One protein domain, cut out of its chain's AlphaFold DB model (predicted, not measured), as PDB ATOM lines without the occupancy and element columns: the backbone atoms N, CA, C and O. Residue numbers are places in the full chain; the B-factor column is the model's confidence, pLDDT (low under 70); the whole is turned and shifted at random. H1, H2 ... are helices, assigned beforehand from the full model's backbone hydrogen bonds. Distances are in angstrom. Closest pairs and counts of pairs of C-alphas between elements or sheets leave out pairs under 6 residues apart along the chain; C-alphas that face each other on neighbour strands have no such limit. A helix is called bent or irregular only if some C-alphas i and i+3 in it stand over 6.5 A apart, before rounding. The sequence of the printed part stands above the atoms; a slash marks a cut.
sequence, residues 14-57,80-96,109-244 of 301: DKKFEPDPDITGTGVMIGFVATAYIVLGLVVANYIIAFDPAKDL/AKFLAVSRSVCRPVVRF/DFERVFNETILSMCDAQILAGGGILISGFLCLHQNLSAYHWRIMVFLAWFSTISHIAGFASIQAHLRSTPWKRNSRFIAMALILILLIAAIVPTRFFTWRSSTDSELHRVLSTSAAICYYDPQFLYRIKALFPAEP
ATOM      1  N   ASP A  14       4.766   5.574 -10.907       59.41
ATOM      2  CA  ASP A  14       4.697   6.660  -9.920       59.41
ATOM      3  C   ASP A  14       5.662   6.442  -8.745       59.41
ATOM      4  O   ASP A  14       5.937   7.355  -7.953       59.41
ATOM      5  N   LYS A  15       6.236   5.238  -8.631       61.25
ATOM      6  CA  LYS A  15       7.192   4.907  -7.580       61.25
ATOM      7  C   LYS A  15       8.547   5.564  -7.839       61.25
ATOM      8  O   LYS A  15       9.388   5.069  -8.585       61.25
ATOM      9  N   LYS A  16       8.784   6.684  -7.159       57.72
ATOM     10  CA  LYS A  16      10.076   7.375  -7.152       57.72
ATOM     11  C   LYS A  16      11.075   6.617  -6.270       57.72
ATOM     12  O   LYS A  16      10.845   6.467  -5.073       57.72
ATOM     13  N   PHE A  17      12.189   6.164  -6.843       66.06
ATOM     14  CA  PHE A  17      13.308   5.635  -6.058       66.06
ATOM     15  C   PHE A  17      14.196   6.783  -5.582       66.06
ATOM     16  O   PHE A  17      14.602   7.639  -6.373       66.06
ATOM     17  N   GLU A  18      14.460   6.812  -4.280       55.25
ATOM     18  CA  GLU A  18      15.319   7.818  -3.672       55.25
ATOM     19  C   GLU A  18      16.793   7.496  -3.983       55.25
ATOM     20  O   GLU A  18      17.176   6.322  -3.963       55.25
ATOM     21  N   PRO A  19      17.610   8.498  -4.358       54.66
ATOM     22  CA  PRO A  19      19.033   8.305  -4.607       54.66
ATOM     23  C   PRO A  19      19.743   7.792  -3.352       54.66
ATOM     24  O   PRO A  19      19.605   8.395  -2.293       54.66
ATOM     25  N   ASP A  20      20.541   6.730  -3.488       63.25
ATOM     26  CA  ASP A  20      21.484   6.323  -2.445       63.25
ATOM     27  C   ASP A  20      22.788   7.135  -2.614       63.25
ATOM     28  O   ASP A  20      23.543   6.910  -3.581       63.25
ATOM     29  N   PRO A  21      23.050   8.116  -1.725       59.31
ATOM     30  CA  PRO A  21      24.228   8.969  -1.817       59.31
ATOM     31  C   PRO A  21      25.530   8.199  -1.572       59.31
ATOM     32  O   PRO A  21      26.585   8.685  -1.983       59.31
ATOM     33  N   ASP A  22      25.490   7.000  -0.989       60.47
ATOM     34  CA  ASP A  22      26.697   6.217  -0.709       60.47
ATOM     35  C   ASP A  22      27.245   5.533  -1.973       60.47
ATOM     36  O   ASP A  22      28.437   5.235  -2.070       60.47
ATOM     37  N   ILE A  23      26.395   5.344  -2.988       63.97
ATOM     38  CA  ILE A  23      26.740   4.634  -4.230       63.97
ATOM     39  C   ILE A  23      27.094   5.604  -5.365       63.97
ATOM     40  O   ILE A  23      27.980   5.329  -6.178       63.97
ATOM     41  N   THR A  24      26.412   6.749  -5.435       64.50
ATOM     42  CA  THR A  24      26.603   7.751  -6.509       64.50
ATOM     43  C   THR A  24      26.958   9.139  -5.995       64.50
ATOM     44  O   THR A  24      26.910  10.117  -6.747       64.50
ATOM     45  N   GLY A  25      27.341   9.238  -4.722       71.19
ATOM     46  CA  GLY A  25      27.716  10.495  -4.099       71.19
ATOM     47  C   GLY A  25      28.787  11.230  -4.892       71.19
ATOM     48  O   GLY A  25      29.708  10.636  -5.458       71.19
ATOM     49  N   THR A  26      28.699  12.558  -4.896       69.81
ATOM     50  CA  THR A  26      29.615  13.432  -5.636       69.81
ATOM     51  C   THR A  26      31.082  13.142  -5.306       69.81
ATOM     52  O   THR A  26      31.931  13.200  -6.191       69.81
ATOM     53  N   GLY A  27      31.388  12.750  -4.065       73.94
ATOM     54  CA  GLY A  27      32.733  12.337  -3.655       73.94
ATOM     55  C   GLY A  27      33.243  11.083  -4.373       73.94
ATOM     56  O   GLY A  27      34.394  11.064  -4.808       73.94
ATOM     57  N   VAL A  28      32.392  10.070  -4.568       74.31
ATOM     58  CA  VAL A  28      32.732   8.849  -5.321       74.31
ATOM     59  C   VAL A  28      33.011   9.204  -6.780       74.31
ATOM     60  O   VAL A  28      34.035   8.799  -7.330       74.31
ATOM     61  N   MET A  29      32.158  10.039  -7.377       74.50
ATOM     62  CA  MET A  29      32.315  10.519  -8.753       74.50
ATOM     63  C   MET A  29      33.627  11.285  -8.937       74.50
ATOM     64  O   MET A  29      34.414  10.973  -9.831       74.50
ATOM     65  N   ILE A  30      33.886  12.262  -8.064       77.81
ATOM     66  CA  ILE A  30      35.102  13.076  -8.097       77.81
ATOM     67  C   ILE A  30      36.330  12.193  -7.893       77.81
ATOM     68  O   ILE A  30      37.271  12.307  -8.669       77.81
ATOM     69  N   GLY A  31      36.331  11.294  -6.906       78.19
ATOM     70  CA  GLY A  31      37.469  10.411  -6.642       78.19
ATOM     71  C   GLY A  31      37.793   9.508  -7.833       78.19
ATOM     72  O   GLY A  31      38.953   9.376  -8.231       78.19
ATOM     73  N   PHE A  32      36.766   8.943  -8.465       74.94
ATOM     74  CA  PHE A  32      36.923   8.058  -9.617       74.94
ATOM     75  C   PHE A  32      37.430   8.792 -10.864       74.94
ATOM     76  O   PHE A  32      38.295   8.307 -11.594       74.94
ATOM     77  N   VAL A  33      36.898   9.990 -11.104       74.75
ATOM     78  CA  VAL A  33      37.274  10.821 -12.247       74.75
ATOM     79  C   VAL A  33      38.663  11.432 -12.040       74.75
ATOM     80  O   VAL A  33      39.494  11.396 -12.946       74.75
ATOM     81  N   ALA A  34      38.956  11.930 -10.838       79.38
ATOM     82  CA  ALA A  34      40.254  12.497 -10.492       79.38
ATOM     83  C   ALA A  34      41.376  11.463 -10.626       79.38
ATOM     84  O   ALA A  34      42.396  11.755 -11.244       79.38
ATOM     85  N   THR A  35      41.181  10.244 -10.111       78.50
ATOM     86  CA  THR A  35      42.179   9.168 -10.235       78.50
ATOM     87  C   THR A  35      42.458   8.810 -11.693       78.50
ATOM     88  O   THR A  35      43.623   8.699 -12.075       78.50
ATOM     89  N   ALA A  36      41.434   8.754 -12.544       72.56
ATOM     90  CA  ALA A  36      41.626   8.508 -13.971       72.56
ATOM     91  C   ALA A  36      42.385   9.640 -14.685       72.56
ATOM     92  O   ALA A  36      43.269   9.375 -15.502       72.56
ATOM     93  N   TYR A  37      42.084  10.904 -14.370       77.94
ATOM     94  CA  TYR A  37      42.826  12.041 -14.922       77.94
ATOM     95  C   TYR A  37      44.271  12.081 -14.429       77.94
ATOM     96  O   TYR A  37      45.167  12.423 -15.202       77.94
ATOM     97  N   ILE A  38      44.520  11.685 -13.179       81.38
ATOM     98  CA  ILE A  38      45.876  11.528 -12.647       81.38
ATOM     99  C   ILE A  38      46.617  10.439 -13.427       81.38
ATOM    100  O   ILE A  38      47.731  10.688 -13.881       81.38
ATOM    101  N   VAL A  39      46.004   9.271 -13.667       78.31
ATOM    102  CA  VAL A  39      46.592   8.206 -14.505       78.31
ATOM    103  C   VAL A  39      46.915   8.722 -15.898       78.31
ATOM    104  O   VAL A  39      48.025   8.517 -16.385       78.31
ATOM    105  N   LEU A  40      45.973   9.417 -16.532       76.75
ATOM    106  CA  LEU A  40      46.164   9.977 -17.864       76.75
ATOM    107  C   LEU A  40      47.327  10.973 -17.886       76.75
ATOM    108  O   LEU A  40      48.197  10.889 -18.753       76.75
ATOM    109  N   GLY A  41      47.384  11.867 -16.898       80.00
ATOM    110  CA  GLY A  41      48.478  12.814 -16.717       80.00
ATOM    111  C   GLY A  41      49.822  12.120 -16.508       80.00
ATOM    112  O   GLY A  41      50.807  12.510 -17.129       80.00
ATOM    113  N   LEU A  42      49.867  11.052 -15.708       79.69
ATOM    114  CA  LEU A  42      51.074  10.255 -15.478       79.69
ATOM    115  C   LEU A  42      51.524   9.511 -16.737       79.69
ATOM    116  O   LEU A  42      52.716   9.485 -17.019       79.69
ATOM    117  N   VAL A  43      50.602   8.952 -17.525       76.06
ATOM    118  CA  VAL A  43      50.921   8.310 -18.812       76.06
ATOM    119  C   VAL A  43      51.482   9.334 -19.801       76.06
ATOM    120  O   VAL A  43      52.483   9.062 -20.464       76.06
ATOM    121  N   VAL A  44      50.890  10.529 -19.868       78.69
ATOM    122  CA  VAL A  44      51.393  11.635 -20.699       78.69
ATOM    123  C   VAL A  44      52.770  12.095 -20.225       78.69
ATOM    124  O   VAL A  44      53.680  12.249 -21.039       78.69
ATOM    125  N   ALA A  45      52.956  12.270 -18.916       75.94
ATOM    126  CA  ALA A  45      54.235  12.650 -18.331       75.94
ATOM    127  C   ALA A  45      55.310  11.589 -18.603       75.94
ATOM    128  O   ALA A  45      56.399  11.936 -19.054       75.94
ATOM    129  N   ASN A  46      54.990  10.305 -18.431       76.56
ATOM    130  CA  ASN A  46      55.875   9.187 -18.753       76.56
ATOM    131  C   ASN A  46      56.263   9.195 -20.242       76.56
ATOM    132  O   ASN A  46      57.441   9.088 -20.582       76.56
ATOM    133  N   TYR A  47      55.295   9.421 -21.136       74.00
ATOM    134  CA  TYR A  47      55.543   9.519 -22.575       74.00
ATOM    135  C   TYR A  47      56.450  10.703 -22.947       74.00
ATOM    136  O   TYR A  47      57.326  10.578 -23.796       74.00
ATOM    137  N   ILE A  48      56.284  11.860 -22.311       74.88
ATOM    138  CA  ILE A  48      57.112  13.035 -22.619       74.88
ATOM    139  C   ILE A  48      58.511  12.899 -21.999       74.88
ATOM    140  O   ILE A  48      59.517  13.209 -22.646       74.88
ATOM    141  N   ILE A  49      58.592  12.442 -20.748       70.75
ATOM    142  CA  ILE A  49      59.807  12.503 -19.926       70.75
ATOM    143  C   ILE A  49      60.676  11.258 -20.109       70.75
ATOM    144  O   ILE A  49      61.874  11.400 -20.343       70.75
ATOM    145  N   ALA A  50      60.095  10.061 -20.032       66.06
ATOM    146  CA  ALA A  50      60.842   8.809 -19.909       66.06
ATOM    147  C   ALA A  50      60.803   7.920 -21.163       66.06
ATOM    148  O   ALA A  50      61.722   7.131 -21.368       66.06
ATOM    149  N   PHE A  51      59.801   8.060 -22.039       67.31
ATOM    150  CA  PHE A  51      59.742   7.263 -23.267       67.31
ATOM    151  C   PHE A  51      60.909   7.601 -24.205       67.31
ATOM    152  O   PHE A  51      61.036   8.721 -24.709       67.31
ATOM    153  N   ASP A  52      61.766   6.615 -24.454       64.00
ATOM    154  CA  ASP A  52      62.852   6.718 -25.417       64.00
ATOM    155  C   ASP A  52      62.526   5.861 -26.650       64.00
ATOM    156  O   ASP A  52      62.564   4.629 -26.569       64.00
ATOM    157  N   PRO A  53      62.229   6.475 -27.812       59.09
ATOM    158  CA  PRO A  53      61.940   5.734 -29.035       59.09
ATOM    159  C   PRO A  53      63.139   4.907 -29.533       59.09
ATOM    160  O   PRO A  53      62.957   4.092 -30.439       59.09
ATOM    161  N   ALA A  54      64.342   5.104 -28.971       55.22
ATOM    162  CA  ALA A  54      65.539   4.334 -29.288       55.22
ATOM    163  C   ALA A  54      65.698   3.028 -28.487       55.22
ATOM    164  O   ALA A  54      66.359   2.110 -28.974       55.22
ATOM    165  N   LYS A  55      65.077   2.892 -27.306       53.41
ATOM    166  CA  LYS A  55      65.207   1.680 -26.468       53.41
ATOM    167  C   LYS A  55      64.491   0.461 -27.058       53.41
ATOM    168  O   LYS A  55      65.018  -0.642 -26.998       53.41
ATOM    169  N   ASP A  56      63.356   0.659 -27.726       48.69
ATOM    170  CA  ASP A  56      62.645  -0.411 -28.453       48.69
ATOM    171  C   ASP A  56      63.416  -0.929 -29.691       48.69
ATOM    172  O   ASP A  56      63.015  -1.918 -30.308       48.69
ATOM    173  N   LEU A  57      64.499  -0.248 -30.091       49.03
ATOM    174  CA  LEU A  57      65.280  -0.558 -31.294       49.03
ATOM    175  C   LEU A  57      66.498  -1.441 -31.024       49.03
ATOM    176  O   LEU A  57      66.927  -2.148 -31.934       49.03
ATOM    177  N   ALA A  80      59.748  11.593 -32.855       69.81
ATOM    178  CA  ALA A  80      61.023  12.257 -32.578       69.81
ATOM    179  C   ALA A  80      60.911  13.793 -32.595       69.81
ATOM    180  O   ALA A  80      61.434  14.465 -31.705       69.81
ATOM    181  N   LYS A  81      60.203  14.360 -33.584       76.44
ATOM    182  CA  LYS A  81      59.975  15.813 -33.663       76.44
ATOM    183  C   LYS A  81      59.066  16.301 -32.538       76.44
ATOM    184  O   LYS A  81      59.369  17.319 -31.919       76.44
ATOM    185  N   PHE A  82      57.987  15.573 -32.255       77.69
ATOM    186  CA  PHE A  82      57.056  15.920 -31.183       77.69
ATOM    187  C   PHE A  82      57.740  15.902 -29.811       77.69
ATOM    188  O   PHE A  82      57.627  16.870 -29.063       77.69
ATOM    189  N   LEU A  83      58.513  14.853 -29.511       74.38
ATOM    190  CA  LEU A  83      59.266  14.729 -28.261       74.38
ATOM    191  C   LEU A  83      60.349  15.802 -28.120       74.38
ATOM    192  O   LEU A  83      60.574  16.297 -27.020       74.38
ATOM    193  N   ALA A  84      61.008  16.198 -29.213       76.00
ATOM    194  CA  ALA A  84      61.994  17.277 -29.176       76.00
ATOM    195  C   ALA A  84      61.356  18.621 -28.786       76.00
ATOM    196  O   ALA A  84      61.884  19.337 -27.933       76.00
ATOM    197  N   VAL A  85      60.198  18.938 -29.372       79.00
ATOM    198  CA  VAL A  85      59.450  20.164 -29.058       79.00
ATOM    199  C   VAL A  85      58.900  20.111 -27.634       79.00
ATOM    200  O   VAL A  85      59.136  21.034 -26.855       79.00
ATOM    201  N   SER A  86      58.226  19.021 -27.256       76.06
ATOM    202  CA  SER A  86      57.608  18.893 -25.932       76.06
ATOM    203  C   SER A  86      58.644  18.906 -24.808       76.06
ATOM    204  O   SER A  86      58.473  19.625 -23.825       76.06
ATOM    205  N   ARG A  87      59.781  18.217 -24.972       77.75
ATOM    206  CA  ARG A  87      60.879  18.255 -23.993       77.75
ATOM    207  C   ARG A  87      61.526  19.628 -23.894       77.75
ATOM    208  O   ARG A  87      61.914  19.999 -22.792       77.75
ATOM    209  N   SER A  88      61.626  20.387 -24.988       73.38
ATOM    210  CA  SER A  88      62.142  21.764 -24.958       73.38
ATOM    211  C   SER A  88      61.280  22.671 -24.071       73.38
ATOM    212  O   SER A  88      61.807  23.454 -23.283       73.38
ATOM    213  N   VAL A  89      59.957  22.485 -24.124       76.38
ATOM    214  CA  VAL A  89      58.983  23.223 -23.304       76.38
ATOM    215  C   VAL A  89      58.947  22.715 -21.855       76.38
ATOM    216  O   VAL A  89      58.877  23.514 -20.925       76.38
ATOM    217  N   CYS A  90      59.052  21.403 -21.630       69.88
ATOM    218  CA  CYS A  90      59.017  20.818 -20.284       69.88
ATOM    219  C   CYS A  90      60.330  20.986 -19.500       69.88
ATOM    220  O   CYS A  90      60.299  21.044 -18.272       69.88
ATOM    221  N   ARG A  91      61.489  21.084 -20.166       70.56
ATOM    222  CA  ARG A  91      62.808  21.220 -19.513       70.56
ATOM    223  C   ARG A  91      62.900  22.367 -18.496       70.56
ATOM    224  O   ARG A  91      63.415  22.111 -17.408       70.56
ATOM    225  N   PRO A  92      62.460  23.606 -18.799       69.75
ATOM    226  CA  PRO A  92      62.496  24.697 -17.826       69.75
ATOM    227  C   PRO A  92      61.579  24.439 -16.626       69.75
ATOM    228  O   PRO A  92      61.980  24.716 -15.500       69.75
ATOM    229  N   VAL A  93      60.408  23.828 -16.835       71.31
ATOM    230  CA  VAL A  93      59.458  23.485 -15.762       71.31
ATOM    231  C   VAL A  93      60.036  22.420 -14.826       71.31
ATOM    232  O   VAL A  93      60.016  22.579 -13.608       71.31
ATOM    233  N   VAL A  94      60.621  21.357 -15.385       67.69
ATOM    234  CA  VAL A  94      61.260  20.288 -14.602       67.69
ATOM    235  C   VAL A  94      62.488  20.811 -13.857       67.69
ATOM    236  O   VAL A  94      62.692  20.460 -12.700       67.69
ATOM    237  N   ARG A  95      63.291  21.686 -14.479       68.25
ATOM    238  CA  ARG A  95      64.428  22.332 -13.800       68.25
ATOM    239  C   ARG A  95      63.978  23.242 -12.665       68.25
ATOM    240  O   ARG A  95      64.629  23.248 -11.628       68.25
ATOM    241  N   PHE A  96      62.885  23.977 -12.843       68.25
ATOM    242  CA  PHE A  96      62.313  24.814 -11.792       68.25
ATOM    243  C   PHE A  96      61.851  23.970 -10.593       68.25
ATOM    244  O   PHE A  96      62.237  24.257  -9.465       68.25
ATOM    245  N   ASP A 109      65.171   7.793 -10.915       76.75
ATOM    246  CA  ASP A 109      64.824   6.996 -12.093       76.75
ATOM    247  C   ASP A 109      63.335   7.193 -12.407       76.75
ATOM    248  O   ASP A 109      62.458   6.471 -11.924       76.75
ATOM    249  N   PHE A 110      63.044   8.239 -13.181       74.88
ATOM    250  CA  PHE A 110      61.680   8.603 -13.552       74.88
ATOM    251  C   PHE A 110      60.952   7.472 -14.283       74.88
ATOM    252  O   PHE A 110      59.757   7.307 -14.070       74.88
ATOM    253  N   GLU A 111      61.645   6.673 -15.099       73.88
ATOM    254  CA  GLU A 111      61.027   5.568 -15.837       73.88
ATOM    255  C   GLU A 111      60.464   4.525 -14.869       73.88
ATOM    256  O   GLU A 111      59.295   4.142 -14.964       73.88
ATOM    257  N   ARG A 112      61.267   4.123 -13.880       77.00
ATOM    258  CA  ARG A 112      60.828   3.183 -12.848       77.00
ATOM    259  C   ARG A 112      59.694   3.753 -11.999       77.00
ATOM    260  O   ARG A 112      58.688   3.072 -11.802       77.00
ATOM    261  N   VAL A 113      59.826   4.996 -11.535       80.44
ATOM    262  CA  VAL A 113      58.820   5.641 -10.673       80.44
ATOM    263  C   VAL A 113      57.487   5.804 -11.403       80.44
ATOM    264  O   VAL A 113      56.440   5.468 -10.846       80.44
ATOM    265  N   PHE A 114      57.498   6.266 -12.656       81.69
ATOM    266  CA  PHE A 114      56.276   6.387 -13.449       81.69
ATOM    267  C   PHE A 114      55.651   5.022 -13.721       81.69
ATOM    268  O   PHE A 114      54.445   4.876 -13.535       81.69
ATOM    269  N   ASN A 115      56.446   4.016 -14.098       80.19
ATOM    270  CA  ASN A 115      55.926   2.674 -14.352       80.19
ATOM    271  C   ASN A 115      55.265   2.084 -13.099       80.19
ATOM    272  O   ASN A 115      54.121   1.643 -13.175       80.19
ATOM    273  N   GLU A 116      55.928   2.122 -11.941       83.06
ATOM    274  CA  GLU A 116      55.364   1.620 -10.681       83.06
ATOM    275  C   GLU A 116      54.095   2.392 -10.270       83.06
ATOM    276  O   GLU A 116      53.087   1.781  -9.902       83.06
ATOM    277  N   THR A 117      54.096   3.721 -10.413       84.31
ATOM    278  CA  THR A 117      52.944   4.564 -10.048       84.31
ATOM    279  C   THR A 117      51.749   4.325 -10.967       84.31
ATOM    280  O   THR A 117      50.637   4.099 -10.491       84.31
ATOM    281  N   ILE A 118      51.956   4.330 -12.287       81.81
ATOM    282  CA  ILE A 118      50.887   4.066 -13.258       81.81
ATOM    283  C   ILE A 118      50.344   2.649 -13.052       81.81
ATOM    284  O   ILE A 118      49.130   2.462 -13.092       81.81
ATOM    285  N   LEU A 119      51.205   1.658 -12.781       81.19
ATOM    286  CA  LEU A 119      50.772   0.289 -12.484       81.19
ATOM    287  C   LEU A 119      49.882   0.223 -11.240       81.19
ATOM    288  O   LEU A 119      48.869  -0.473 -11.285       81.19
ATOM    289  N   SER A 120      50.245   0.925 -10.162       84.75
ATOM    290  CA  SER A 120      49.456   0.982  -8.925       84.75
ATOM    291  C   SER A 120      48.109   1.673  -9.142       84.75
ATOM    292  O   SER A 120      47.072   1.163  -8.716       84.75
ATOM    293  N   MET A 121      48.100   2.791  -9.867       82.75
ATOM    294  CA  MET A 121      46.867   3.518 -10.159       82.75
ATOM    295  C   MET A 121      45.942   2.738 -11.108       82.75
ATOM    296  O   MET A 121      44.729   2.735 -10.920       82.75
ATOM    297  N   CYS A 122      46.492   2.009 -12.083       82.00
ATOM    298  CA  CYS A 122      45.713   1.114 -12.944       82.00
ATOM    299  C   CYS A 122      45.054  -0.027 -12.150       82.00
ATOM    300  O   CYS A 122      43.901  -0.364 -12.419       82.00
ATOM    301  N   ASP A 123      45.753  -0.596 -11.163       85.81
ATOM    302  CA  ASP A 123      45.192  -1.633 -10.287       85.81
ATOM    303  C   ASP A 123      44.064  -1.064  -9.413       85.81
ATOM    304  O   ASP A 123      43.007  -1.686  -9.282       85.81
ATOM    305  N   ALA A 124      44.239   0.154  -8.889       86.50
ATOM    306  CA  ALA A 124      43.179   0.868  -8.182       86.50
ATOM    307  C   ALA A 124      41.957   1.113  -9.086       86.50
ATOM    308  O   ALA A 124      40.824   0.910  -8.653       86.50
ATOM    309  N   GLN A 125      42.173   1.465 -10.359       85.88
ATOM    310  CA  GLN A 125      41.104   1.687 -11.336       85.88
ATOM    311  C   GLN A 125      40.314   0.400 -11.637       85.88
ATOM    312  O   GLN A 125      39.082   0.452 -11.722       85.88
ATOM    313  N   ILE A 126      40.996  -0.748 -11.769       86.38
ATOM    314  CA  ILE A 126      40.363  -2.073 -11.922       86.38
ATOM    315  C   ILE A 126      39.488  -2.380 -10.712       86.38
ATOM    316  O   ILE A 126      38.325  -2.745 -10.879       86.38
ATOM    317  N   LEU A 127      40.031  -2.238  -9.500       88.69
ATOM    318  CA  LEU A 127      39.303  -2.556  -8.272       88.69
ATOM    319  C   LEU A 127      38.101  -1.634  -8.082       88.69
ATOM    320  O   LEU A 127      37.017  -2.109  -7.753       88.69
ATOM    321  N   ALA A 128      38.262  -0.340  -8.359       87.56
ATOM    322  CA  ALA A 128      37.176   0.627  -8.283       87.56
ATOM    323  C   ALA A 128      36.084   0.335  -9.327       87.56
ATOM    324  O   ALA A 128      34.904   0.283  -8.987       87.56
ATOM    325  N   GLY A 129      36.454   0.092 -10.591       88.00
ATOM    326  CA  GLY A 129      35.495  -0.217 -11.659       88.00
ATOM    327  C   GLY A 129      34.764  -1.543 -11.437       88.00
ATOM    328  O   GLY A 129      33.549  -1.621 -11.613       88.00
ATOM    329  N   GLY A 130      35.487  -2.574 -10.989       89.50
ATOM    330  CA  GLY A 130      34.911  -3.865 -10.619       89.50
ATOM    331  C   GLY A 130      34.001  -3.767  -9.396       89.50
ATOM    332  O   GLY A 130      32.892  -4.291  -9.422       89.50
ATOM    333  N   GLY A 131      34.430  -3.048  -8.356       89.06
ATOM    334  CA  GLY A 131      33.649  -2.821  -7.140       89.06
ATOM    335  C   GLY A 131      32.329  -2.106  -7.418       89.06
ATOM    336  O   GLY A 131      31.290  -2.559  -6.945       89.06
ATOM    337  N   ILE A 132      32.349  -1.062  -8.254       88.94
ATOM    338  CA  ILE A 132      31.133  -0.359  -8.686       88.94
ATOM    339  C   ILE A 132      30.200  -1.301  -9.450       88.94
ATOM    340  O   ILE A 132      29.014  -1.335  -9.148       88.94
ATOM    341  N   LEU A 133      30.697  -2.108 -10.395       88.81
ATOM    342  CA  LEU A 133      29.829  -3.058 -11.105       88.81
ATOM    343  C   LEU A 133      29.221  -4.094 -10.161       88.81
ATOM    344  O   LEU A 133      28.016  -4.328 -10.215       88.81
ATOM    345  N   ILE A 134      30.030  -4.698  -9.288       89.81
ATOM    346  CA  ILE A 134      29.561  -5.705  -8.327       89.81
ATOM    347  C   ILE A 134      28.509  -5.094  -7.399       89.81
ATOM    348  O   ILE A 134      27.427  -5.659  -7.254       89.81
ATOM    349  N   SER A 135      28.790  -3.922  -6.823       87.62
ATOM    350  CA  SER A 135      27.842  -3.182  -5.987       87.62
ATOM    351  C   SER A 135      26.556  -2.867  -6.750       87.62
ATOM    352  O   SER A 135      25.471  -3.158  -6.257       87.62
ATOM    353  N   GLY A 136      26.661  -2.386  -7.991       85.81
ATOM    354  CA  GLY A 136      25.506  -2.101  -8.837       85.81
ATOM    355  C   GLY A 136      24.631  -3.334  -9.052       85.81
ATOM    356  O   GLY A 136      23.414  -3.246  -8.914       85.81
ATOM    357  N   PHE A 137      25.229  -4.490  -9.356       86.94
ATOM    358  CA  PHE A 137      24.485  -5.741  -9.542       86.94
ATOM    359  C   PHE A 137      23.811  -6.225  -8.252       86.94
ATOM    360  O   PHE A 137      22.690  -6.730  -8.309       86.94
ATOM    361  N   LEU A 138      24.453  -6.051  -7.093       85.56
ATOM    362  CA  LEU A 138      23.853  -6.384  -5.796       85.56
ATOM    363  C   LEU A 138      22.668  -5.461  -5.472       85.56
ATOM    364  O   LEU A 138      21.598  -5.933  -5.086       85.56
ATOM    365  N   CYS A 139      22.827  -4.155  -5.696       82.81
ATOM    366  CA  CYS A 139      21.786  -3.152  -5.466       82.81
ATOM    367  C   CYS A 139      20.661  -3.203  -6.513       82.81
ATOM    368  O   CYS A 139      19.560  -2.716  -6.257       82.81
ATOM    369  N   LEU A 140      20.880  -3.842  -7.669       79.69
ATOM    370  CA  LEU A 140      19.864  -4.017  -8.713       79.69
ATOM    371  C   LEU A 140      18.590  -4.682  -8.165       79.69
ATOM    372  O   LEU A 140      17.477  -4.264  -8.485       79.69
ATOM    373  N   HIS A 141      18.747  -5.674  -7.283       73.75
ATOM    374  CA  HIS A 141      17.633  -6.370  -6.628       73.75
ATOM    375  C   HIS A 141      16.930  -5.538  -5.546       73.75
ATOM    376  O   HIS A 141      15.815  -5.871  -5.150       73.75
ATOM    377  N   GLN A 142      17.550  -4.448  -5.095       73.81
ATOM    378  CA  GLN A 142      17.018  -3.536  -4.079       73.81
ATOM    379  C   GLN A 142      16.295  -2.325  -4.694       73.81
ATOM    380  O   GLN A 142      16.021  -1.349  -4.006       73.81
ATOM    381  N   ASN A 143      15.918  -2.414  -5.973       71.75
ATOM    382  CA  ASN A 143      15.269  -1.354  -6.750       71.75
ATOM    383  C   ASN A 143      16.145  -0.111  -6.988       71.75
ATOM    384  O   ASN A 143      15.677   1.023  -6.903       71.75
ATOM    385  N   LEU A 144      17.413  -0.323  -7.345       78.75
ATOM    386  CA  LEU A 144      18.279   0.741  -7.856       78.75
ATOM    387  C   LEU A 144      17.626   1.442  -9.061       78.75
ATOM    388  O   LEU A 144      17.176   0.775  -9.994       78.75
ATOM    389  N   SER A 145      17.594   2.777  -9.075       78.31
ATOM    390  CA  SER A 145      17.042   3.529 -10.211       78.31
ATOM    391  C   SER A 145      17.911   3.414 -11.470       78.31
ATOM    392  O   SER A 145      19.140   3.288 -11.404       78.31
ATOM    393  N   ALA A 146      17.276   3.516 -12.637       77.31
ATOM    394  CA  ALA A 146      17.950   3.488 -13.933       77.31
ATOM    395  C   ALA A 146      18.984   4.615 -14.086       77.31
ATOM    396  O   ALA A 146      20.040   4.404 -14.686       77.31
ATOM    397  N   TYR A 147      18.727   5.789 -13.496       74.44
ATOM    398  CA  TYR A 147      19.685   6.896 -13.477       74.44
ATOM    399  C   TYR A 147      21.003   6.530 -12.775       74.44
ATOM    400  O   TYR A 147      22.083   6.765 -13.321       74.44
ATOM    401  N   HIS A 148      20.927   5.914 -11.593       77.44
ATOM    402  CA  HIS A 148      22.114   5.540 -10.812       77.44
ATOM    403  C   HIS A 148      22.867   4.399 -11.483       77.44
ATOM    404  O   HIS A 148      24.086   4.450 -11.633       77.44
ATOM    405  N   TRP A 149      22.125   3.415 -11.981       82.38
ATOM    406  CA  TRP A 149      22.682   2.333 -12.780       82.38
ATOM    407  C   TRP A 149      23.478   2.855 -13.983       82.38
ATOM    408  O   TRP A 149      24.614   2.440 -14.206       82.38
ATOM    409  N   ARG A 150      22.926   3.828 -14.718       77.88
ATOM    410  CA  ARG A 150      23.599   4.481 -15.849       77.88
ATOM    411  C   ARG A 150      24.931   5.103 -15.429       77.88
ATOM    412  O   ARG A 150      25.939   4.875 -16.096       77.88
ATOM    413  N   ILE A 151      24.947   5.849 -14.326       78.12
ATOM    414  CA  ILE A 151      26.173   6.442 -13.775       78.12
ATOM    415  C   ILE A 151      27.220   5.359 -13.488       78.12
ATOM    416  O   ILE A 151      28.354   5.463 -13.954       78.12
ATOM    417  N   MET A 152      26.833   4.296 -12.784       85.19
ATOM    418  CA  MET A 152      27.734   3.199 -12.414       85.19
ATOM    419  C   MET A 152      28.321   2.496 -13.645       85.19
ATOM    420  O   MET A 152      29.526   2.237 -13.699       85.19
ATOM    421  N   VAL A 153      27.496   2.250 -14.669       83.62
ATOM    422  CA  VAL A 153      27.933   1.669 -15.948       83.62
ATOM    423  C   VAL A 153      28.923   2.587 -16.669       83.62
ATOM    424  O   VAL A 153      29.938   2.101 -17.172       83.62
ATOM    425  N   PHE A 154      28.689   3.903 -16.686       78.56
ATOM    426  CA  PHE A 154      29.622   4.860 -17.290       78.56
ATOM    427  C   PHE A 154      30.958   4.940 -16.549       78.56
ATOM    428  O   PHE A 154      32.004   4.943 -17.199       78.56
ATOM    429  N   LEU A 155      30.951   4.945 -15.212       81.62
ATOM    430  CA  LEU A 155      32.182   4.908 -14.415       81.62
ATOM    431  C   LEU A 155      32.987   3.637 -14.703       81.62
ATOM    432  O   LEU A 155      34.184   3.696 -14.982       81.62
ATOM    433  N   ALA A 156      32.331   2.478 -14.704       85.25
ATOM    434  CA  ALA A 156      32.989   1.207 -14.983       85.25
ATOM    435  C   ALA A 156      33.553   1.127 -16.414       85.25
ATOM    436  O   ALA A 156      34.675   0.651 -16.631       85.25
ATOM    437  N   TRP A 157      32.805   1.642 -17.393       82.06
ATOM    438  CA  TRP A 157      33.266   1.777 -18.774       82.06
ATOM    439  C   TRP A 157      34.507   2.669 -18.871       82.06
ATOM    440  O   TRP A 157      35.512   2.280 -19.472       82.06
ATOM    441  N   PHE A 158      34.482   3.823 -18.207       77.31
ATOM    442  CA  PHE A 158      35.599   4.758 -18.181       77.31
ATOM    443  C   PHE A 158      36.851   4.183 -17.492       77.31
ATOM    444  O   PHE A 158      37.971   4.361 -17.982       77.31
ATOM    445  N   SER A 159      36.680   3.417 -16.409       82.69
ATOM    446  CA  SER A 159      37.778   2.671 -15.773       82.69
ATOM    447  C   SER A 159      38.406   1.652 -16.722       82.69
ATOM    448  O   SER A 159      39.633   1.601 -16.845       82.69
ATOM    449  N   THR A 160      37.584   0.898 -17.456       79.44
ATOM    450  CA  THR A 160      38.065  -0.101 -18.423       79.44
ATOM    451  C   THR A 160      38.944   0.558 -19.480       79.44
ATOM    452  O   THR A 160      40.042   0.087 -19.763       79.44
ATOM    453  N   ILE A 161      38.505   1.694 -20.020       76.06
ATOM    454  CA  ILE A 161      39.259   2.465 -21.009       76.06
ATOM    455  C   ILE A 161      40.596   2.966 -20.450       76.06
ATOM    456  O   ILE A 161      41.641   2.784 -21.082       76.06
ATOM    457  N   SER A 162      40.571   3.568 -19.260       75.56
ATOM    458  CA  SER A 162      41.771   4.092 -18.595       75.56
ATOM    459  C   SER A 162      42.794   2.983 -18.338       75.56
ATOM    460  O   SER A 162      43.990   3.163 -18.570       75.56
ATOM    461  N   HIS A 163      42.320   1.792 -17.959       76.81
ATOM    462  CA  HIS A 163      43.171   0.623 -17.780       76.81
ATOM    463  C   HIS A 163      43.789   0.124 -19.101       76.81
ATOM    464  O   HIS A 163      44.979  -0.193 -19.123       76.81
ATOM    465  N   ILE A 164      43.042   0.092 -20.220       76.88
ATOM    466  CA  ILE A 164      43.611  -0.269 -21.541       76.88
ATOM    467  C   ILE A 164      44.739   0.702 -21.905       76.88
ATOM    468  O   ILE A 164      45.802   0.270 -22.354       76.88
ATOM    469  N   ALA A 165      44.524   2.002 -21.686       74.19
ATOM    470  CA  ALA A 165      45.514   3.033 -21.980       74.19
ATOM    471  C   ALA A 165      46.783   2.878 -21.123       74.19
ATOM    472  O   ALA A 165      47.894   2.858 -21.661       74.19
ATOM    473  N   GLY A 166      46.627   2.692 -19.807       72.69
ATOM    474  CA  GLY A 166      47.746   2.454 -18.896       72.69
ATOM    475  C   GLY A 166      48.525   1.190 -19.257       72.69
ATOM    476  O   GLY A 166      49.748   1.233 -19.415       72.69
ATOM    477  N   PHE A 167      47.824   0.083 -19.512       73.62
ATOM    478  CA  PHE A 167      48.449  -1.171 -19.926       73.62
ATOM    479  C   PHE A 167      49.215  -1.038 -21.252       73.62
ATOM    480  O   PHE A 167      50.350  -1.505 -21.358       73.62
ATOM    481  N   ALA A 168      48.640  -0.361 -22.252       71.12
ATOM    482  CA  ALA A 168      49.287  -0.136 -23.544       71.12
ATOM    483  C   ALA A 168      50.596   0.663 -23.422       71.12
ATOM    484  O   ALA A 168      51.526   0.422 -24.195       71.12
ATOM    485  N   SER A 169      50.689   1.569 -22.441       65.12
ATOM    486  CA  SER A 169      51.901   2.360 -22.189       65.12
ATOM    487  C   SER A 169      53.031   1.571 -21.509       65.12
ATOM    488  O   SER A 169      54.197   1.860 -21.750       65.12
ATOM    489  N   ILE A 170      52.708   0.527 -20.731       69.12
ATOM    490  CA  ILE A 170      53.680  -0.235 -19.907       69.12
ATOM    491  C   ILE A 170      53.897  -1.661 -20.439       69.12
ATOM    492  O   ILE A 170      54.696  -2.436 -19.912       69.12
ATOM    493  N   GLN A 171      53.229  -2.033 -21.533       65.06
ATOM    494  CA  GLN A 171      53.275  -3.388 -22.087       65.06
ATOM    495  C   GLN A 171      54.695  -3.915 -22.345       65.06
ATOM    496  O   GLN A 171      54.906  -5.120 -22.254       65.06
ATOM    497  N   ALA A 172      55.660  -3.048 -22.669       62.97
ATOM    498  CA  ALA A 172      57.054  -3.433 -22.883       62.97
ATOM    499  C   ALA A 172      57.717  -3.879 -21.569       62.97
ATOM    500  O   ALA A 172      58.304  -4.959 -21.514       62.97
ATOM    501  N   HIS A 173      57.516  -3.119 -20.490       61.84
ATOM    502  CA  HIS A 173      58.062  -3.405 -19.163       61.84
ATOM    503  C   HIS A 173      57.469  -4.687 -18.547       61.84
ATOM    504  O   HIS A 173      58.176  -5.467 -17.914       61.84
ATOM    505  N   LEU A 174      56.184  -4.967 -18.795       57.69
ATOM    506  CA  LEU A 174      55.501  -6.161 -18.273       57.69
ATOM    507  C   LEU A 174      55.807  -7.464 -19.034       57.69
ATOM    508  O   LEU A 174      55.388  -8.536 -18.589       57.69
ATOM    509  N   ARG A 175      56.526  -7.427 -20.170       63.28
ATOM    510  CA  ARG A 175      56.910  -8.654 -20.906       63.28
ATOM    511  C   ARG A 175      57.867  -9.543 -20.117       63.28
ATOM    512  O   ARG A 175      57.818 -10.754 -20.296       63.28
ATOM    513  N   SER A 176      58.668  -8.955 -19.233       68.75
ATOM    514  CA  SER A 176      59.611  -9.674 -18.370       68.75
ATOM    515  C   SER A 176      58.921 -10.539 -17.307       68.75
ATOM    516  O   SER A 176      59.517 -11.490 -16.814       68.75
ATOM    517  N   THR A 177      57.661 -10.240 -16.950       66.88
ATOM    518  CA  THR A 177      56.955 -10.901 -15.839       66.88
ATOM    519  C   THR A 177      55.555 -11.390 -16.256       66.88
ATOM    520  O   THR A 177      54.540 -10.766 -15.921       66.88
ATOM    521  N   PRO A 178      55.452 -12.526 -16.971       64.62
ATOM    522  CA  PRO A 178      54.203 -12.976 -17.593       64.62
ATOM    523  C   PRO A 178      53.088 -13.303 -16.587       64.62
ATOM    524  O   PRO A 178      51.918 -13.097 -16.894       64.62
ATOM    525  N   TRP A 179      53.425 -13.752 -15.373       69.44
ATOM    526  CA  TRP A 179      52.435 -14.083 -14.341       69.44
ATOM    527  C   TRP A 179      51.618 -12.863 -13.891       69.44
ATOM    528  O   TRP A 179      50.389 -12.881 -13.937       69.44
ATOM    529  N   LYS A 180      52.301 -11.761 -13.543       70.50
ATOM    530  CA  LYS A 180      51.666 -10.496 -13.127       70.50
ATOM    531  C   LYS A 180      50.836  -9.875 -14.250       70.50
ATOM    532  O   LYS A 180      49.827  -9.223 -14.005       70.50
ATOM    533  N   ARG A 181      51.266 -10.080 -15.494       68.88
ATOM    534  CA  ARG A 181      50.559  -9.615 -16.686       68.88
ATOM    535  C   ARG A 181      49.258 -10.389 -16.903       68.88
ATOM    536  O   ARG A 181      48.216  -9.788 -17.146       68.88
ATOM    537  N   ASN A 182      49.314 -11.716 -16.807       72.56
ATOM    538  CA  ASN A 182      48.170 -12.577 -17.095       72.56
ATOM    539  C   ASN A 182      47.058 -12.436 -16.045       72.56
ATOM    540  O   ASN A 182      45.889 -12.435 -16.420       72.56
ATOM    541  N   SER A 183      47.387 -12.239 -14.761       78.56
ATOM    542  CA  SER A 183      46.367 -11.994 -13.727       78.56
ATOM    543  C   SER A 183      45.563 -10.716 -13.989       78.56
ATOM    544  O   SER A 183      44.339 -10.722 -13.871       78.56
ATOM    545  N   ARG A 184      46.228  -9.640 -14.429       80.31
ATOM    546  CA  ARG A 184      45.582  -8.369 -14.799       80.31
ATOM    547  C   ARG A 184      44.701  -8.508 -16.038       80.31
ATOM    548  O   ARG A 184      43.595  -7.980 -16.058       80.31
ATOM    549  N   PHE A 185      45.150  -9.262 -17.044       75.69
ATOM    550  CA  PHE A 185      44.322  -9.572 -18.213       75.69
ATOM    551  C   PHE A 185      43.057 -10.344 -17.842       75.69
ATOM    552  O   PHE A 185      41.985 -10.020 -18.346       75.69
ATOM    553  N   ILE A 186      43.170 -11.332 -16.953       81.06
ATOM    554  CA  ILE A 186      42.019 -12.105 -16.479       81.06
ATOM    555  C   ILE A 186      41.053 -11.196 -15.715       81.06
ATOM    556  O   ILE A 186      39.865 -11.186 -16.026       81.06
ATOM    557  N   ALA A 187      41.548 -10.386 -14.774       82.25
ATOM    558  CA  ALA A 187      40.719  -9.436 -14.031       82.25
ATOM    559  C   ALA A 187      39.988  -8.460 -14.969       82.25
ATOM    560  O   ALA A 187      38.784  -8.244 -14.837       82.25
ATOM    561  N   MET A 188      40.691  -7.932 -15.973       81.00
ATOM    562  CA  MET A 188      40.100  -7.049 -16.973       81.00
ATOM    563  C   MET A 188      39.057  -7.755 -17.844       81.00
ATOM    564  O   MET A 188      38.016  -7.170 -18.133       81.00
ATOM    565  N   ALA A 189      39.305  -9.000 -18.251       79.06
ATOM    566  CA  ALA A 189      38.340  -9.784 -19.013       79.06
ATOM    567  C   ALA A 189      37.058 -10.033 -18.204       79.06
ATOM    568  O   ALA A 189      35.962  -9.886 -18.740       79.06
ATOM    569  N   LEU A 190      37.183 -10.337 -16.909       87.25
ATOM    570  CA  LEU A 190      36.037 -10.503 -16.011       87.25
ATOM    571  C   LEU A 190      35.233  -9.203 -15.864       87.25
ATOM    572  O   LEU A 190      34.011  -9.225 -16.009       87.25
ATOM    573  N   ILE A 191      35.903  -8.065 -15.650       87.38
ATOM    574  CA  ILE A 191      35.243  -6.749 -15.586       87.38
ATOM    575  C   ILE A 191      34.566  -6.411 -16.914       87.38
ATOM    576  O   ILE A 191      33.443  -5.921 -16.914       87.38
ATOM    577  N   LEU A 192      35.201  -6.712 -18.050       84.19
ATOM    578  CA  LEU A 192      34.617  -6.484 -19.369       84.19
ATOM    579  C   LEU A 192      33.350  -7.324 -19.582       84.19
ATOM    580  O   LEU A 192      32.374  -6.814 -20.125       84.19
ATOM    581  N   ILE A 193      33.336  -8.583 -19.137       85.31
ATOM    582  CA  ILE A 193      32.141  -9.440 -19.198       85.31
ATOM    583  C   ILE A 193      31.013  -8.844 -18.348       85.31
ATOM    584  O   ILE A 193      29.889  -8.715 -18.837       85.31
ATOM    585  N   LEU A 194      31.312  -8.426 -17.113       85.75
ATOM    586  CA  LEU A 194      30.342  -7.755 -16.238       85.75
ATOM    587  C   LEU A 194      29.829  -6.449 -16.857       85.75
ATOM    588  O   LEU A 194      28.628  -6.182 -16.834       85.75
ATOM    589  N   LEU A 195      30.714  -5.666 -17.473       85.19
ATOM    590  CA  LEU A 195      30.361  -4.427 -18.153       85.19
ATOM    591  C   LEU A 195      29.464  -4.687 -19.368       85.19
ATOM    592  O   LEU A 195      28.488  -3.973 -19.567       85.19
ATOM    593  N   ILE A 196      29.740  -5.720 -20.166       82.12
ATOM    594  CA  ILE A 196      28.874  -6.115 -21.286       82.12
ATOM    595  C   ILE A 196      27.494  -6.524 -20.763       82.12
ATOM    596  O   ILE A 196      26.488  -6.060 -21.300       82.12
ATOM    597  N   ALA A 197      27.434  -7.336 -19.704       84.12
ATOM    598  CA  ALA A 197      26.176  -7.735 -19.073       84.12
ATOM    599  C   ALA A 197      25.385  -6.536 -18.516       84.12
ATOM    600  O   ALA A 197      24.154  -6.567 -18.502       84.12
ATOM    601  N   ALA A 198      26.075  -5.468 -18.105       83.44
ATOM    602  CA  ALA A 198      25.452  -4.230 -17.653       83.44
ATOM    603  C   ALA A 198      25.030  -3.299 -18.810       83.44
ATOM    604  O   ALA A 198      24.004  -2.615 -18.731       83.44
ATOM    605  N   ILE A 199      25.785  -3.293 -19.916       77.12
ATOM    606  CA  ILE A 199      25.513  -2.458 -21.095       77.12
ATOM    607  C   ILE A 199      24.381  -3.030 -21.963       77.12
ATOM    608  O   ILE A 199      23.591  -2.285 -22.529       77.12
ATOM    609  N   VAL A 200      24.282  -4.350 -22.124       75.12
ATOM    610  CA  VAL A 200      23.298  -4.973 -23.037       75.12
ATOM    611  C   VAL A 200      21.840  -4.545 -22.774       75.12
ATOM    612  O   VAL A 200      21.195  -4.122 -23.734       75.12
ATOM    613  N   PRO A 201      21.326  -4.562 -21.532       67.12
ATOM    614  CA  PRO A 201      19.977  -4.075 -21.231       67.12
ATOM    615  C   PRO A 201      19.865  -2.554 -21.381       67.12
ATOM    616  O   PRO A 201      18.810  -2.039 -21.742       67.12
ATOM    617  N   THR A 202      20.966  -1.827 -21.160       61.44
ATOM    618  CA  THR A 202      21.006  -0.364 -21.260       61.44
ATOM    619  C   THR A 202      21.142   0.151 -22.701       61.44
ATOM    620  O   THR A 202      20.825   1.304 -22.970       61.44
ATOM    621  N   ARG A 203      21.521  -0.673 -23.690       55.81
ATOM    622  CA  ARG A 203      21.574  -0.225 -25.102       55.81
ATOM    623  C   ARG A 203      20.218   0.195 -25.666       55.81
ATOM    624  O   ARG A 203      20.176   0.919 -26.655       55.81
ATOM    625  N   PHE A 204      19.126  -0.258 -25.056       52.00
ATOM    626  CA  PHE A 204      17.774   0.148 -25.432       52.00
ATOM    627  C   PHE A 204      17.410   1.559 -24.933       52.00
ATOM    628  O   PHE A 204      16.380   2.093 -25.343       52.00
ATOM    629  N   PHE A 205      18.263   2.203 -24.126       53.62
ATOM    630  CA  PHE A 205      18.123   3.610 -23.754       53.62
ATOM    631  C   PHE A 205      18.469   4.521 -24.936       53.62
ATOM    632  O   PHE A 205      19.612   4.941 -25.120       53.62
ATOM    633  N   THR A 206      17.471   4.913 -25.720       48.72
ATOM    634  CA  THR A 206      17.574   6.072 -26.619       48.72
ATOM    635  C   THR A 206      17.471   7.369 -25.805       48.72
ATOM    636  O   THR A 206      16.547   8.151 -25.959       48.72
ATOM    637  N   TRP A 207      18.440   7.620 -24.917       52.09
ATOM    638  CA  TRP A 207      18.444   8.817 -24.056       52.09
ATOM    639  C   TRP A 207      18.700  10.121 -24.827       52.09
ATOM    640  O   TRP A 207      18.407  11.209 -24.349       52.09
ATOM    641  N   ARG A 208      19.281  10.023 -26.029       41.56
ATOM    642  CA  ARG A 208      19.797  11.173 -26.788       41.56
ATOM    643  C   ARG A 208      18.764  11.840 -27.707       41.56
ATOM    644  O   ARG A 208      19.123  12.753 -28.439       41.56
ATOM    645  N   SER A 209      17.508  11.392 -27.706       43.84
ATOM    646  CA  SER A 209      16.494  11.891 -28.649       43.84
ATOM    647  C   SER A 209      15.061  11.810 -28.111       43.84
ATOM    648  O   SER A 209      14.120  11.605 -28.876       43.84
ATOM    649  N   SER A 210      14.862  11.946 -26.802       50.06
ATOM    650  CA  SER A 210      13.522  12.186 -26.267       50.06
ATOM    651  C   SER A 210      13.339  13.698 -26.172       50.06
ATOM    652  O   SER A 210      13.787  14.314 -25.213       50.06
ATOM    653  N   THR A 211      12.707  14.311 -27.173       51.16
ATOM    654  CA  THR A 211      12.155  15.678 -27.059       51.16
ATOM    655  C   THR A 211      11.077  15.769 -25.975       51.16
ATOM    656  O   THR A 211      10.689  16.862 -25.582       51.16
ATOM    657  N   ASP A 212      10.619  14.619 -25.482       60.06
ATOM    658  CA  ASP A 212       9.583  14.483 -24.479       60.06
ATOM    659  C   ASP A 212      10.178  14.381 -23.062       60.06
ATOM    660  O   ASP A 212      10.750  13.358 -22.659       60.06
ATOM    661  N   SER A 213      10.072  15.475 -22.306       65.19
ATOM    662  CA  SER A 213      10.582  15.599 -20.934       65.19
ATOM    663  C   SER A 213       9.929  14.614 -19.961       65.19
ATOM    664  O   SER A 213      10.543  14.227 -18.963       65.19
ATOM    665  N   GLU A 214       8.697  14.192 -20.245       66.38
ATOM    666  CA  GLU A 214       7.933  13.294 -19.382       66.38
ATOM    667  C   GLU A 214       8.435  11.848 -19.500       66.38
ATOM    668  O   GLU A 214       8.713  11.204 -18.485       66.38
ATOM    669  N   LEU A 215       8.710  11.393 -20.727       69.50
ATOM    670  CA  LEU A 215       9.346  10.101 -21.002       69.50
ATOM    671  C   LEU A 215      10.701   9.987 -20.292       69.50
ATOM    672  O   LEU A 215      10.983   9.003 -19.608       69.50
ATOM    673  N   HIS A 216      11.536  11.019 -20.405       67.19
ATOM    674  CA  HIS A 216      12.854  11.047 -19.776       67.19
ATOM    675  C   HIS A 216      12.773  10.929 -18.247       67.19
ATOM    676  O   HIS A 216      13.526  10.168 -17.632       67.19
ATOM    677  N   ARG A 217      11.821  11.640 -17.629       67.62
ATOM    678  CA  ARG A 217      11.580  11.572 -16.185       67.62
ATOM    679  C   ARG A 217      11.201  10.154 -15.768       67.62
ATOM    680  O   ARG A 217      11.878   9.595 -14.909       67.62
ATOM    681  N   VAL A 218      10.218   9.554 -16.440       68.94
ATOM    682  CA  VAL A 218       9.723   8.198 -16.152       68.94
ATOM    683  C   VAL A 218      10.820   7.139 -16.319       68.94
ATOM    684  O   VAL A 218      10.986   6.280 -15.450       68.94
ATOM    685  N   LEU A 219      11.630   7.208 -17.385       70.62
ATOM    686  CA  LEU A 219      12.738   6.262 -17.538       70.62
ATOM    687  C   LEU A 219      13.814   6.464 -16.464       70.62
ATOM    688  O   LEU A 219      14.292   5.467 -15.927       70.62
ATOM    689  N   SER A 220      14.179   7.707 -16.114       68.94
ATOM    690  CA  SER A 220      15.228   7.971 -15.108       68.94
ATOM    691  C   SER A 220      14.873   7.424 -13.723       68.94
ATOM    692  O   SER A 220      15.752   6.922 -13.017       68.94
ATOM    693  N   THR A 221      13.590   7.499 -13.356       71.38
ATOM    694  CA  THR A 221      13.073   7.116 -12.038       71.38
ATOM    695  C   THR A 221      12.595   5.676 -11.969       71.38
ATOM    696  O   THR A 221      12.281   5.225 -10.881       71.38
ATOM    697  N   SER A 222      12.543   4.941 -13.079       75.69
ATOM    698  CA  SER A 222      12.184   3.516 -13.075       75.69
ATOM    699  C   SER A 222      13.301   2.637 -12.495       75.69
ATOM    700  O   SER A 222      14.483   2.991 -12.543       75.69
ATOM    701  N   ALA A 223      12.947   1.471 -11.944       79.75
ATOM    702  CA  ALA A 223      13.936   0.536 -11.414       79.75
ATOM    703  C   ALA A 223      14.767  -0.075 -12.555       79.75
ATOM    704  O   ALA A 223      14.229  -0.595 -13.535       79.75
ATOM    705  N   ALA A 224      16.091  -0.073 -12.406       78.62
ATOM    706  CA  ALA A 224      17.038  -0.575 -13.398       78.62
ATOM    707  C   ALA A 224      16.816  -2.061 -13.731       78.62
ATOM    708  O   ALA A 224      17.019  -2.483 -14.869       78.62
ATOM    709  N   ILE A 225      16.334  -2.850 -12.763       80.19
ATOM    710  CA  ILE A 225      16.019  -4.272 -12.954       80.19
ATOM    711  C   ILE A 225      14.939  -4.505 -14.022       80.19
ATOM    712  O   ILE A 225      14.968  -5.521 -14.710       80.19
ATOM    713  N   CYS A 226      14.026  -3.552 -14.221       77.75
ATOM    714  CA  CYS A 226      12.924  -3.677 -15.175       77.75
ATOM    715  C   CYS A 226      13.396  -3.690 -16.632       77.75
ATOM    716  O   CYS A 226      12.730  -4.254 -17.493       77.75
ATOM    717  N   TYR A 227      14.587  -3.157 -16.910       75.81
ATOM    718  CA  TYR A 227      15.185  -3.169 -18.248       75.81
ATOM    719  C   TYR A 227      15.740  -4.535 -18.657       75.81
ATOM    720  O   TYR A 227      16.042  -4.750 -19.830       75.81
ATOM    721  N   TYR A 228      15.850  -5.470 -17.712       77.31
ATOM    722  CA  TYR A 228      16.160  -6.865 -18.009       77.31
ATOM    723  C   TYR A 228      14.916  -7.658 -18.453       77.31
ATOM    724  O   TYR A 228      15.064  -8.776 -18.947       77.31
ATOM    725  N   ASP A 229      13.708  -7.090 -18.322       76.12
ATOM    726  CA  ASP A 229      12.459  -7.699 -18.782       76.12
ATOM    727  C   ASP A 229      12.064  -7.169 -20.181       76.12
ATOM    728  O   ASP A 229      11.764  -5.980 -20.340       76.12
ATOM    729  N   PRO A 230      12.005  -8.025 -21.220       71.12
ATOM    730  CA  PRO A 230      11.587  -7.606 -22.557       71.12
ATOM    731  C   PRO A 230      10.138  -7.088 -22.615       71.12
ATOM    732  O   PRO A 230       9.815  -6.294 -23.504       71.12
ATOM    733  N   GLN A 231       9.256  -7.498 -21.694       70.25
ATOM    734  CA  GLN A 231       7.862  -7.034 -21.681       70.25
ATOM    735  C   GLN A 231       7.736  -5.567 -21.269       70.25
ATOM    736  O   GLN A 231       6.904  -4.840 -21.820       70.25
ATOM    737  N   PHE A 232       8.578  -5.118 -20.337       70.44
ATOM    738  CA  PHE A 232       8.639  -3.719 -19.923       70.44
ATOM    739  C   PHE A 232       9.025  -2.817 -21.105       70.44
ATOM    740  O   PHE A 232       8.345  -1.828 -21.385       70.44
ATOM    741  N   LEU A 233      10.037  -3.224 -21.882       67.19
ATOM    742  CA  LEU A 233      10.477  -2.501 -23.081       67.19
ATOM    743  C   LEU A 233       9.376  -2.397 -24.147       67.19
ATOM    744  O   LEU A 233       9.199  -1.338 -24.751       67.19
ATOM    745  N   TYR A 234       8.615  -3.472 -24.370       72.19
ATOM    746  CA  TYR A 234       7.495  -3.453 -25.314       72.19
ATOM    747  C   TYR A 234       6.393  -2.473 -24.880       72.19
ATOM    748  O   TYR A 234       5.873  -1.732 -25.712       72.19
ATOM    749  N   ARG A 235       6.071  -2.420 -23.579       69.06
ATOM    750  CA  ARG A 235       5.048  -1.509 -23.035       69.06
ATOM    751  C   ARG A 235       5.458  -0.045 -23.110       69.06
ATOM    752  O   ARG A 235       4.652   0.763 -23.552       69.06
ATOM    753  N   ILE A 236       6.694   0.295 -22.739       68.69
ATOM    754  CA  ILE A 236       7.198   1.673 -22.869       68.69
ATOM    755  C   ILE A 236       7.156   2.117 -24.334       68.69
ATOM    756  O   ILE A 236       6.680   3.208 -24.630       68.69
ATOM    757  N   LYS A 237       7.558   1.242 -25.265       70.75
ATOM    758  CA  LYS A 237       7.486   1.517 -26.707       70.75
ATOM    759  C   LYS A 237       6.049   1.668 -27.229       70.75
ATOM    760  O   LYS A 237       5.838   2.367 -28.213       70.75
ATOM    761  N   ALA A 238       5.078   1.006 -26.600       71.00
ATOM    762  CA  ALA A 238       3.661   1.126 -26.938       71.00
ATOM    763  C   ALA A 238       3.005   2.386 -26.342       71.00
ATOM    764  O   ALA A 238       2.146   2.974 -26.990       71.00
ATOM    765  N   LEU A 239       3.406   2.794 -25.131       68.38
ATOM    766  CA  LEU A 239       2.917   4.003 -24.451       68.38
ATOM    767  C   LEU A 239       3.487   5.282 -25.067       68.38
ATOM    768  O   LEU A 239       2.783   6.276 -25.190       68.38
ATOM    769  N   PHE A 240       4.747   5.225 -25.490       65.12
ATOM    770  CA  PHE A 240       5.449   6.322 -26.137       65.12
ATOM    771  C   PHE A 240       5.943   5.836 -27.499       65.12
ATOM    772  O   PHE A 240       7.121   5.486 -27.647       65.12
ATOM    773  N   PRO A 241       5.043   5.728 -28.494       58.84
ATOM    774  CA  PRO A 241       5.439   5.391 -29.846       58.84
ATOM    775  C   PRO A 241       6.346   6.513 -30.348       58.84
ATOM    776  O   PRO A 241       5.887   7.597 -30.694       58.84
ATOM    777  N   ALA A 242       7.654   6.265 -30.346       55.25
ATOM    778  CA  ALA A 242       8.587   7.154 -31.011       55.25
ATOM    779  C   ALA A 242       8.133   7.303 -32.469       55.25
ATOM    780  O   ALA A 242       7.909   6.293 -33.149       55.25
ATOM    781  N   GLU A 243       8.017   8.543 -32.951       44.53
ATOM    782  CA  GLU A 243       8.028   8.802 -34.390       44.53
ATOM    783  C   GLU A 243       9.185   8.004 -35.011       44.53
ATOM    784  O   GLU A 243      10.242   7.867 -34.376       44.53
ATOM    785  N   PRO A 244       9.008   7.430 -36.212       39.34
ATOM    786  CA  PRO A 244      10.045   6.645 -36.852       39.34
ATOM    787  C   PRO A 244      11.249   7.550 -37.129       39.34
ATOM    788  O   PRO A 244      11.342   8.198 -38.167       39.34
TER     789      PRO A 244
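Overview. This is residues 14 to 57, 80 to 96 and 109 to 244 of the 301 residues of an uncharacterized protein of Ophiocordyceps camponoti-rufipedis (UniProt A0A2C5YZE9). Four long helices, H2, H4, H5 and H7, make an elongated bundle, up and down, each running against the one before it in the chain; H5 and H4 are in the middle, with H2 and H7 on either side. Short helices H8, H9 and H10 lie at one end, and H3 stands crosswise at the other, meeting the end of H2. The printed part has 197 residues with ten named helices, H1 to H10 in chain order, and no named strand: all helix. It is loose, with a radius of gyration of the C-alphas of 21.5 A and spans of 62 by 37 by 34 A.

Along the chain. Start at C-alpha 21, at (24.228, 8.969, -1.817), where H1, residues 21 to 24, begins. H2, residues 26 to 49, runs 33.4 A; H3, residues 80 to 96, runs 24.3 A with a kink of 39 degrees near residue 89. Find C-alpha 110 at (61.680, 8.603, -13.552): from there H4, residues 110 to 140, runs 43.9 A. H5, residues 146 to 170, runs 36.4 A, then come H6, residues 173 to 176, and H7, residues 178 to 202, 35.7 A long. H8, residues 213 to 221, and H9, residues 224 to 228, lead to H10, residues 230 to 239, ending at C-alpha 239, (2.917, 4.003, -24.451). H3, H6 and H7 are only just irregular: C-alphas 89 and 92 are 6.7 A apart, 173 and 176 6.51 A, 198 and 201 6.54 A.

Arrangement. Look first at H5, the hub, touching six helices. H4 and H5 form a helical hairpin at a shallow tilt of 24 degrees; their closest C-alphas, Gly 129 and Ala 156, are 4.4 A apart. H2 touches H5, closest at the C-alphas of Ala 36 and Ser 162, 6.4 A. H7 touches H5, closest at the C-alphas of Val 153 and Ala 198, 6.6 A. H2 and H7 are apart. H5 and H8 touch only at their ends, closest at the C-alphas of Tyr 147 and Ser 220, 4.9 A. H10 touches no helix. Every O i to N i+4 pair is within hydrogen-bond range in H2, H4, H5, H8 and H10, but 11 of 13 in H3, 18 of 21 in H7 and 0 of 1 in H9, where 2 of 2 O i to N i+3 pairs are; H1 and H6 are too short for an i+4 pair.

Size, cuts and confidence. The farthest C-alphas, Arg 95 and Ala 238, are 65.7 A apart. Residues 58 to 79 and 97 to 108 are not printed; the C-alpha gaps are 13.6 A and 18.0 A. Of the links printed whole, none is long. Mean pLDDT of the printed part is 73.0; 66 residues are under 70, among them 201 to 218.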